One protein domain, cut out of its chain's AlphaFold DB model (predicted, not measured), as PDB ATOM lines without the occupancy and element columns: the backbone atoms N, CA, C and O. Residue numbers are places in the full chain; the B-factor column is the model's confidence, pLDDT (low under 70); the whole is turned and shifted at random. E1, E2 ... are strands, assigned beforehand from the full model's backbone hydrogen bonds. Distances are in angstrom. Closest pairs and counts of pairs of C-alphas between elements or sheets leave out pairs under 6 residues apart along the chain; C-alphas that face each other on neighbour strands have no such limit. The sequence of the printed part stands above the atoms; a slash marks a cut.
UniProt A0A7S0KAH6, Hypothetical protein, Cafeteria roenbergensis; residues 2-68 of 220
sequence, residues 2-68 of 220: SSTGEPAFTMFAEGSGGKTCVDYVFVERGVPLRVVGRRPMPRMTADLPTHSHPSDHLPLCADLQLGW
ATOM      1  N   SER A   2      17.340  30.778 -24.094       32.53
ATOM      2  CA  SER A   2      18.191  30.584 -25.272       32.53
ATOM      3  C   SER A   2      19.627  30.426 -24.792       32.53
ATOM      4  O   SER A   2      20.266  31.405 -24.418       32.53
ATOM      5  N   SER A   3      20.111  29.188 -24.737       40.97
ATOM      6  CA  SER A   3      21.516  28.864 -24.486       40.97
ATOM      7  C   SER A   3      22.348  29.255 -25.713       40.97
ATOM      8  O   SER A   3      22.699  28.423 -26.545       40.97
ATOM      9  N   THR A   4      22.593  30.546 -25.888       50.66
ATOM     10  CA  THR A   4      23.365  31.093 -27.008       50.66
ATOM     11  C   THR A   4      24.486  31.931 -26.431       50.66
ATOM     12  O   THR A   4      24.227  33.032 -25.953       50.66
ATOM     13  N   GLY A   5      25.721  31.433 -26.448       59.06
ATOM     14  CA  GLY A   5      26.817  32.200 -25.867       59.06
ATOM     15  C   GLY A   5      28.198  31.862 -26.378       59.06
ATOM     16  O   GLY A   5      28.902  32.777 -26.797       59.06
ATOM     17  N   GLU A   6      28.572  30.590 -26.388       59.41
ATOM     18  CA  GLU A   6      29.947  30.199 -26.694       59.41
ATOM     19  C   GLU A   6      29.998  29.353 -27.968       59.41
ATOM     20  O   GLU A   6      29.173  28.448 -28.140       59.41
ATOM     21  N   PRO A   7      30.908  29.667 -28.910       60.09
ATOM     22  CA  PRO A   7      31.169  28.764 -30.016       60.09
ATOM     23  C   PRO A   7      31.727  27.451 -29.455       60.09
ATOM     24  O   PRO A   7      32.521  27.448 -28.521       60.09
ATOM     25  N   ALA A   8      31.323  26.321 -30.040       60.62
ATOM     26  CA  ALA A   8      31.766  25.007 -29.571       60.62
ATOM     27  C   ALA A   8      33.294  24.819 -29.678       60.62
ATOM     28  O   ALA A   8      33.860  23.998 -28.964       60.62
ATOM     29  N   PHE A   9      33.949  25.549 -30.588       66.69
ATOM     30  CA  PHE A   9      35.396  25.556 -30.799       66.69
ATOM     31  C   PHE A   9      35.787  26.689 -31.760       66.69
ATOM     32  O   PHE A   9      34.991  27.087 -32.617       66.69
ATOM     33  N   THR A  10      37.018  27.176 -31.641       77.69
ATOM     34  CA  THR A  10      37.612  28.168 -32.556       77.69
ATOM     35  C   THR A  10      38.929  27.688 -33.153       77.69
ATOM     36  O   THR A  10      39.313  28.184 -34.203       77.69
ATOM     37  N   MET A  11      39.561  26.670 -32.564       75.94
ATOM     38  CA  MET A  11      40.810  26.080 -33.040       75.94
ATOM     39  C   MET A  11      40.640  24.587 -33.355       75.94
ATOM     40  O   MET A  11      40.010  23.838 -32.600       75.94
ATOM     41  N   PHE A  12      41.255  24.159 -34.457       72.12
ATOM     42  CA  PHE A  12      41.418  22.763 -34.854       72.12
ATOM     43  C   PHE A  12      42.889  22.504 -35.162       72.12
ATOM     44  O   PHE A  12      43.341  22.737 -36.278       72.12
ATOM     45  N   ALA A  13      43.635  22.016 -34.173       63.34
ATOM     46  CA  ALA A  13      45.040  21.681 -34.358       63.34
ATOM     47  C   ALA A  13      45.221  20.167 -34.549       63.34
ATOM     48  O   ALA A  13      44.847  19.358 -33.695       63.34
ATOM     49  N   GLU A  14      45.844  19.777 -35.660       57.66
ATOM     50  CA  GLU A  14      46.192  18.385 -35.937       57.66
ATOM     51  C   GLU A  14      47.227  17.885 -34.901       57.66
ATOM     52  O   GLU A  14      48.348  18.391 -34.803       57.66
ATOM     53  N   GLY A  15      46.851  16.885 -34.096       60.44
ATOM     54  CA  GLY A  15      47.731  16.240 -33.110       60.44
ATOM     55  C   GLY A  15      47.509  16.613 -31.639       60.44
ATOM     56  O   GLY A  15      48.077  15.939 -30.782       60.44
ATOM     57  N   SER A  16      46.668  17.605 -31.322       57.41
ATOM     58  CA  SER A  16      46.243  17.877 -29.934       57.41
ATOM     59  C   SER A  16      45.033  17.039 -29.502       57.41
ATOM     60  O   SER A  16      44.717  16.980 -28.317       57.41
ATOM     61  N   GLY A  17      44.345  16.392 -30.453       59.72
ATOM     62  CA  GLY A  17      43.166  15.557 -30.197       59.72
ATOM     63  C   GLY A  17      41.949  16.321 -29.662       59.72
ATOM     64  O   GLY A  17      40.946  15.694 -29.328       59.72
ATOM     65  N   GLY A  18      42.012  17.653 -29.581       66.31
ATOM     66  CA  GLY A  18      40.998  18.471 -28.929       66.31
ATOM     67  C   GLY A  18      40.546  19.633 -29.798       66.31
ATOM     68  O   GLY A  18      41.360  20.436 -30.249       66.31
ATOM     69  N   LYS A  19      39.229  19.740 -29.986       79.25
ATOM     70  CA  LYS A  19      38.577  20.978 -30.421       79.25
ATOM     71  C   LYS A  19      38.457  21.868 -29.191       79.25
ATOM     72  O   LYS A  19      37.855  21.444 -28.205       79.25
ATOM     73  N   THR A  20      39.033  23.063 -29.225       82.88
ATOM     74  CA  THR A  20      38.976  23.997 -28.094       82.88
ATOM     75  C   THR A  20      38.534  25.382 -28.551       82.88
ATOM     76  O   THR A  20      38.709  25.777 -29.707       82.88
ATOM     77  N   CYS A  21      37.893  26.111 -27.640       86.44
ATOM     78  CA  CYS A  21      37.547  27.515 -27.815       86.44
ATOM     79  C   CYS A  21      38.611  28.353 -27.106       86.44
ATOM     80  O   CYS A  21      38.674  28.377 -25.877       86.44
ATOM     81  N   VAL A  22      39.482  28.988 -27.885       87.94
ATOM     82  CA  VAL A  22      40.602  29.797 -27.368       87.94
ATOM     83  C   VAL A  22      40.522  31.255 -27.808       87.94
ATOM     84  O   VAL A  22      41.195  32.100 -27.225       87.94
ATOM     85  N   ASP A  23      39.654  31.563 -28.773       89.62
ATOM     86  CA  ASP A  23      39.471  32.908 -29.308       89.62
ATOM     87  C   ASP A  23      38.163  33.513 -28.804       89.62
ATOM     88  O   ASP A  23      37.129  32.841 -28.738       89.62
ATOM     89  N   TYR A  24      38.200  34.805 -28.479       88.81
ATOM     90  CA  TYR A  24      37.069  35.524 -27.905       88.81
ATOM     91  C   TYR A  24      37.012  36.956 -28.434       88.81
ATOM     92  O   TYR A  24      38.037  37.603 -28.642       88.81
ATOM     93  N   VAL A  25      35.793  37.473 -28.599       87.94
ATOM     94  CA  VAL A  25      35.541  38.901 -28.823       87.94
ATOM     95  C   VAL A  25      34.943  39.465 -27.542       87.94
ATOM     96  O   VAL A  25      33.788  39.181 -27.214       87.94
ATOM     97  N   PHE A  26      35.732  40.246 -26.808       89.00
ATOM     98  CA  PHE A  26      35.283  40.903 -25.585       89.00
ATOM     99  C   PHE A  26      34.628  42.244 -25.917       89.00
ATOM    100  O   PHE A  26      35.167  43.036 -26.686       89.00
ATOM    101  N   VAL A  27      33.465  42.498 -25.319       87.50
ATOM    102  CA  VAL A  27      32.778  43.790 -25.398       87.50
ATOM    103  C   VAL A  27      32.724  44.369 -23.995       87.50
ATOM    104  O   VAL A  27      32.211  43.730 -23.072       87.50
ATOM    105  N   GLU A  28      33.293  45.558 -23.836       86.69
ATOM    106  CA  GLU A  28      33.355  46.246 -22.554       86.69
ATOM    107  C   GLU A  28      31.953  46.602 -22.049       86.69
ATOM    108  O   GLU A  28      31.100  47.101 -22.788       86.69
ATOM    109  N   ARG A  29      31.708  46.348 -20.761       81.56
ATOM    110  CA  ARG A  29      30.465  46.761 -20.107       81.56
ATOM    111  C   ARG A  29      30.513  48.265 -19.850       81.56
ATOM    112  O   ARG A  29      31.468  48.749 -19.263       81.56
ATOM    113  N   GLY A  30      29.461  48.984 -20.231       84.94
ATOM    114  CA  GLY A  30      29.343  50.431 -20.001       84.94
ATOM    115  C   GLY A  30      29.706  51.286 -21.216       84.94
ATOM    116  O   GLY A  30      29.216  52.406 -21.330       84.94
ATOM    117  N   VAL A  31      30.446  50.738 -22.182       88.06
ATOM    118  CA  VAL A  31      30.495  51.308 -23.532       88.06
ATOM    119  C   VAL A  31      29.145  51.030 -24.185       88.06
ATOM    120  O   VAL A  31      28.629  49.915 -24.054       88.06
ATOM    121  N   PRO A  32      28.538  51.987 -24.905       89.81
ATOM    122  CA  PRO A  32      27.263  51.748 -25.557       89.81
ATOM    123  C   PRO A  32      27.447  50.914 -26.835       89.81
ATOM    124  O   PRO A  32      26.938  51.249 -27.894       89.81
ATOM    125  N   LEU A  33      28.198  49.821 -26.766       89.56
ATOM    126  CA  LEU A  33      28.452  48.902 -27.859       89.56
ATOM    127  C   LEU A  33      27.698  47.607 -27.571       89.56
ATOM    128  O   LEU A  33      27.914  46.963 -26.548       89.56
ATOM    129  N   ARG A  34      26.792  47.221 -28.471       89.12
ATOM    130  CA  ARG A  34      26.018  45.979 -28.348       89.12
ATOM    131  C   ARG A  34      26.308  45.040 -29.506       89.12
ATOM    132  O   ARG A  34      26.391  45.473 -30.652       89.12
ATOM    133  N   VAL A  35      26.403  43.745 -29.217       89.56
ATOM    134  CA  VAL A  35      26.436  42.705 -30.253       89.56
ATOM    135  C   VAL A  35      25.020  42.540 -30.800       89.56
ATOM    136  O   VAL A  35      24.122  42.149 -30.058       89.56
ATOM    137  N   VAL A  36      24.816  42.849 -32.080       92.31
ATOM    138  CA  VAL A  36      23.509  42.724 -32.754       92.31
ATOM    139  C   VAL A  36      23.401  41.476 -33.612       92.31
ATOM    140  O   VAL A  36      22.304  40.968 -33.822       92.31
ATOM    141  N   GLY A  37      24.536  40.961 -34.075       89.38
ATOM    142  CA  GLY A  37      24.601  39.772 -34.908       89.38
ATOM    143  C   GLY A  37      25.864  38.978 -34.627       89.38
ATOM    144  O   GLY A  37      26.901  39.529 -34.262       89.38
ATOM    145  N   ARG A  38      25.779  37.660 -34.794       90.94
ATOM    146  CA  ARG A  38      26.936  36.762 -34.817       90.94
ATOM    147  C   ARG A  38      26.845  35.945 -36.088       90.94
ATOM    148  O   ARG A  38      25.803  35.338 -36.342       90.94
ATOM    149  N   ARG A  39      27.913  35.920 -36.885       88.38
ATOM    150  CA  ARG A  39      27.932  35.046 -38.059       88.38
ATOM    151  C   ARG A  39      28.144  33.606 -37.593       88.38
ATOM    152  O   ARG A  39      28.977  33.373 -36.716       88.38
ATOM    153  N   PRO A  40      27.387  32.639 -38.134       86.75
ATOM    154  CA  PRO A  40      27.561  31.244 -37.768       86.75
ATOM    155  C   PRO A  40      28.956  30.769 -38.174       86.75
ATOM    156  O   PRO A  40      29.424  31.050 -39.279       86.75
ATOM    157  N   MET A  41      29.603  30.025 -37.280       85.31
ATOM    158  CA  MET A  41      30.907  29.429 -37.554       85.31
ATOM    159  C   MET A  41      30.789  28.364 -38.652       85.31
ATOM    160  O   MET A  41      29.835  27.572 -38.625       85.31
ATOM    161  N   PRO A  42      31.749  28.290 -39.593       84.00
ATOM    162  CA  PRO A  42      31.801  27.212 -40.570       84.00
ATOM    163  C   PRO A  42      31.823  25.848 -39.876       84.00
ATOM    164  O   PRO A  42      32.605  25.606 -38.954       84.00
ATOM    165  N   ARG A  43      30.967  24.925 -40.322       82.75
ATOM    166  CA  ARG A  43      31.013  23.535 -39.858       82.75
ATOM    167  C   ARG A  43      32.165  22.831 -40.562       82.75
ATOM    168  O   ARG A  43      32.059  22.507 -41.741       82.75
ATOM    169  N   MET A  44      33.252  22.597 -39.837       81.00
ATOM    170  CA  MET A  44      34.404  21.869 -40.359       81.00
ATOM    171  C   MET A  44      34.288  20.382 -40.025       81.00
ATOM    172  O   MET A  44      34.075  20.000 -38.872       81.00
ATOM    173  N   THR A  45      34.411  19.548 -41.057       78.31
ATOM    174  CA  THR A  45      34.485  18.082 -40.947       78.31
ATOM    175  C   THR A  45      35.913  17.558 -41.070       78.31
ATOM    176  O   THR A  45      36.153  16.395 -40.770       78.31
ATOM    177  N   ALA A  46      36.837  18.402 -41.530       81.06
ATOM    178  CA  ALA A  46      38.257  18.117 -41.644       81.06
ATOM    179  C   ALA A  46      39.040  18.979 -40.649       81.06
ATOM    180  O   ALA A  46      38.579  20.061 -40.276       81.06
ATOM    181  N   ASP A  47      40.212  18.494 -40.254       86.50
ATOM    182  CA  ASP A  47      41.146  19.254 -39.432       86.50
ATOM    183  C   ASP A  47      41.726  20.433 -40.227       86.50
ATOM    184  O   ASP A  47      41.820  20.396 -41.459       86.50
ATOM    185  N   LEU A  48      42.086  21.496 -39.510       87.94
ATOM    186  CA  LEU A  48      42.724  22.683 -40.065       87.94
ATOM    187  C   LEU A  48      44.248  22.634 -39.826       87.94
ATOM    188  O   LEU A  48      44.703  21.949 -38.907       87.94
ATOM    189  N   PRO A  49      45.056  23.362 -40.620       91.62
ATOM    190  CA  PRO A  49      44.684  24.151 -41.801       91.62
ATOM    191  C   PRO A  49      44.409  23.288 -43.048       91.62
ATOM    192  O   PRO A  49      44.902  22.171 -43.188       91.62
ATOM    193  N   THR A  50      43.659  23.839 -44.008       89.12
ATOM    194  CA  THR A  50      43.392  23.237 -45.330       89.12
ATOM    195  C   THR A  50      43.740  24.209 -46.463       89.12
ATOM    196  O   THR A  50      43.990  25.387 -46.229       89.12
ATOM    197  N   HIS A  51      43.709  23.759 -47.725       91.69
ATOM    198  CA  HIS A  51      43.942  24.649 -48.875       91.69
ATOM    199  C   HIS A  51      42.930  25.814 -48.948       91.69
ATOM    200  O   HIS A  51      43.250  26.875 -49.473       91.69
ATOM    201  N   SER A  52      41.706  25.634 -48.436       90.50
ATOM    202  CA  SER A  52      40.687  26.694 -48.380       90.50
ATOM    203  C   SER A  52      40.677  27.471 -47.060       90.50
ATOM    204  O   SER A  52      40.058  28.528 -46.994       90.50
ATOM    205  N   HIS A  53      41.354  26.967 -46.026       90.56
ATOM    206  CA  HIS A  53      41.433  27.577 -44.699       90.56
ATOM    207  C   HIS A  53      42.898  27.592 -44.249       90.56
ATOM    208  O   HIS A  53      43.363  26.620 -43.653       90.56
ATOM    209  N   PRO A  54      43.644  28.669 -44.539       91.06
ATOM    210  CA  PRO A  54      45.092  28.706 -44.336       91.06
ATOM    211  C   PRO A  54      45.513  28.794 -42.858       91.06
ATOM    212  O   PRO A  54      46.707  28.767 -42.573       91.06
ATOM    213  N   SER A  55      44.558  28.902 -41.932       92.31
ATOM    214  CA  SER A  55      44.780  28.931 -40.487       92.31
ATOM    215  C   SER A  55      44.132  27.718 -39.821       92.31
ATOM    216  O   SER A  55      43.128  27.190 -40.297       92.31
ATOM    217  N   ASP A  56      44.729  27.297 -38.714       90.56
ATOM    218  CA  ASP A  56      44.216  26.359 -37.714       90.56
ATOM    219  C   ASP A  56      43.113  26.952 -36.819       90.56
ATOM    220  O   ASP A  56      42.447  26.213 -36.087       90.56
ATOM    221  N   HIS A  57      42.864  28.261 -36.925       90.62
ATOM    222  CA  HIS A  57      41.768  28.962 -36.271       90.62
ATOM    223  C   HIS A  57      40.655  29.326 -37.259       90.62
ATOM    224  O   HIS A  57      40.885  29.688 -38.416       90.62
ATOM    225  N   LEU A  58      39.418  29.268 -36.774       90.06
ATOM    226  CA  LEU A  58      38.244  29.752 -37.481       90.06
ATOM    227  C   LEU A  58      37.959  31.215 -37.106       90.06
ATOM    228  O   LEU A  58      37.994  31.564 -35.925       90.06
ATOM    229  N   PRO A  59      37.621  32.074 -38.083       90.19
ATOM    230  CA  PRO A  59      37.403  33.489 -37.822       90.19
ATOM    231  C   PRO A  59      36.125  33.721 -37.009       90.19
ATOM    232  O   PRO A  59      35.045  33.258 -37.377       90.19
ATOM    233  N   LEU A  60      36.235  34.519 -35.947       91.44
ATOM    234  CA  LEU A  60      35.083  35.045 -35.221       91.44
ATOM    235  C   LEU A  60      34.565  36.305 -35.915       91.44
ATOM    236  O   LEU A  60      35.317  37.241 -36.177       91.44
ATOM    237  N   CYS A  61      33.266  36.348 -36.203       91.50
ATOM    238  CA  CYS A  61      32.629  37.505 -36.828       91.50
ATOM    239  C   CYS A  61      31.364  37.892 -36.061       91.50
ATOM    240  O   CYS A  61      30.438  37.087 -35.912       91.50
ATOM    241  N   ALA A  62      31.317  39.142 -35.609       92.25
ATOM    242  CA  ALA A  62      30.183  39.719 -34.908       92.25
ATOM    243  C   ALA A  62      29.857  41.097 -35.486       92.25
ATOM    244  O   ALA A  62      30.755  41.887 -35.767       92.25
ATOM    245  N   ASP A  63      28.566  41.374 -35.626       91.25
ATOM    246  CA  ASP A  63      28.066  42.689 -35.992       91.25
ATOM    247  C   ASP A  63      27.808  43.461 -34.698       91.25
ATOM    248  O   ASP A  63      27.079  43.001 -33.809       91.25
ATOM    249  N   LEU A  64      28.435  44.629 -34.581       92.81
ATOM    250  CA  LEU A  64      28.326  45.499 -33.419       92.81
ATOM    251  C   LEU A  64      27.530  46.745 -33.795       92.81
ATOM    252  O   LEU A  64      27.729  47.326 -34.859       92.81
ATOM    253  N   GLN A  65      26.642  47.173 -32.906       93.00
ATOM    254  CA  GLN A  65      25.923  48.430 -33.044       93.00
ATOM    255  C   GLN A  65      26.296  49.357 -31.898       93.00
ATOM    256  O   GLN A  65      26.212  48.983 -30.727       93.00
ATOM    257  N   LEU A  66      26.666  50.583 -32.252       93.12
ATOM    258  CA  LEU A  66      26.866  51.656 -31.294       93.12
ATOM    259  C   LEU A  66      25.489  52.235 -30.934       93.12
ATOM    260  O   LEU A  66      24.752  52.714 -31.793       93.12
ATOM    261  N   GLY A  67      25.105  52.140 -29.668       85.88
ATOM    262  CA  GLY A  67      23.932  52.782 -29.104       85.88
ATOM    263  C   GLY A  67      24.225  54.253 -28.857       85.88
ATOM    264  O   GLY A  67      24.913  54.615 -27.914       85.88
ATOM    265  N   TRP A  68      23.687  55.138 -29.682       72.19
ATOM    266  CA  TRP A  68      23.779  56.571 -29.418       72.19
ATOM    267  C   TRP A  68      22.614  56.924 -28.499       72.19
ATOM    268  O   TRP A  68      21.603  57.479 -28.911       72.19
TER     269      TRP A  68
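This is residues 2 to 68 of the 220 residues of the protein "Hypothetical protein" of Cafeteria roenbergensis (UniProt A0A7S0KAH6). There is little regular structure here: a long, thin rod made mostly of loop, with one short ribbon of two antiparallel strands, E1 and E2, in the half toward Trp 68. Residues 2 to 32 run out to a turn at Gly 15 and back to E1, and residues 39 to 61 make a second long loop from E1 to E2. The printed part has 67 residues with no named helix, and its class is all strand, though the strands hold only 11 residues. It is loose, with a radius of gyration of the C-alphas of 14.4 A and spans of 46 by 22 by 21 A.

Start at C-alpha 2 at (18.191, 30.584, -25.272). Find E1, residues 33 to 38, 14.1 A long, from C-alpha 33 at (28.452, 48.902, -27.859). E2, residues 62 to 66, is 12.9 A long and ends at (26.866, 51.656, -31.294).

E1 and E2 form a hairpin, antiparallel at 151 degrees. Look at N 34 and O 65, 2.9 A apart and within hydrogen-bond range.

The farthest C-alphas, Gly 15 and Trp 68, are 47.1 A apart. The printed part has no cut. The E1 to E2 link, 23 residues, is long. Confidence is under 70 at residues 2 to 9 and 13 to 18.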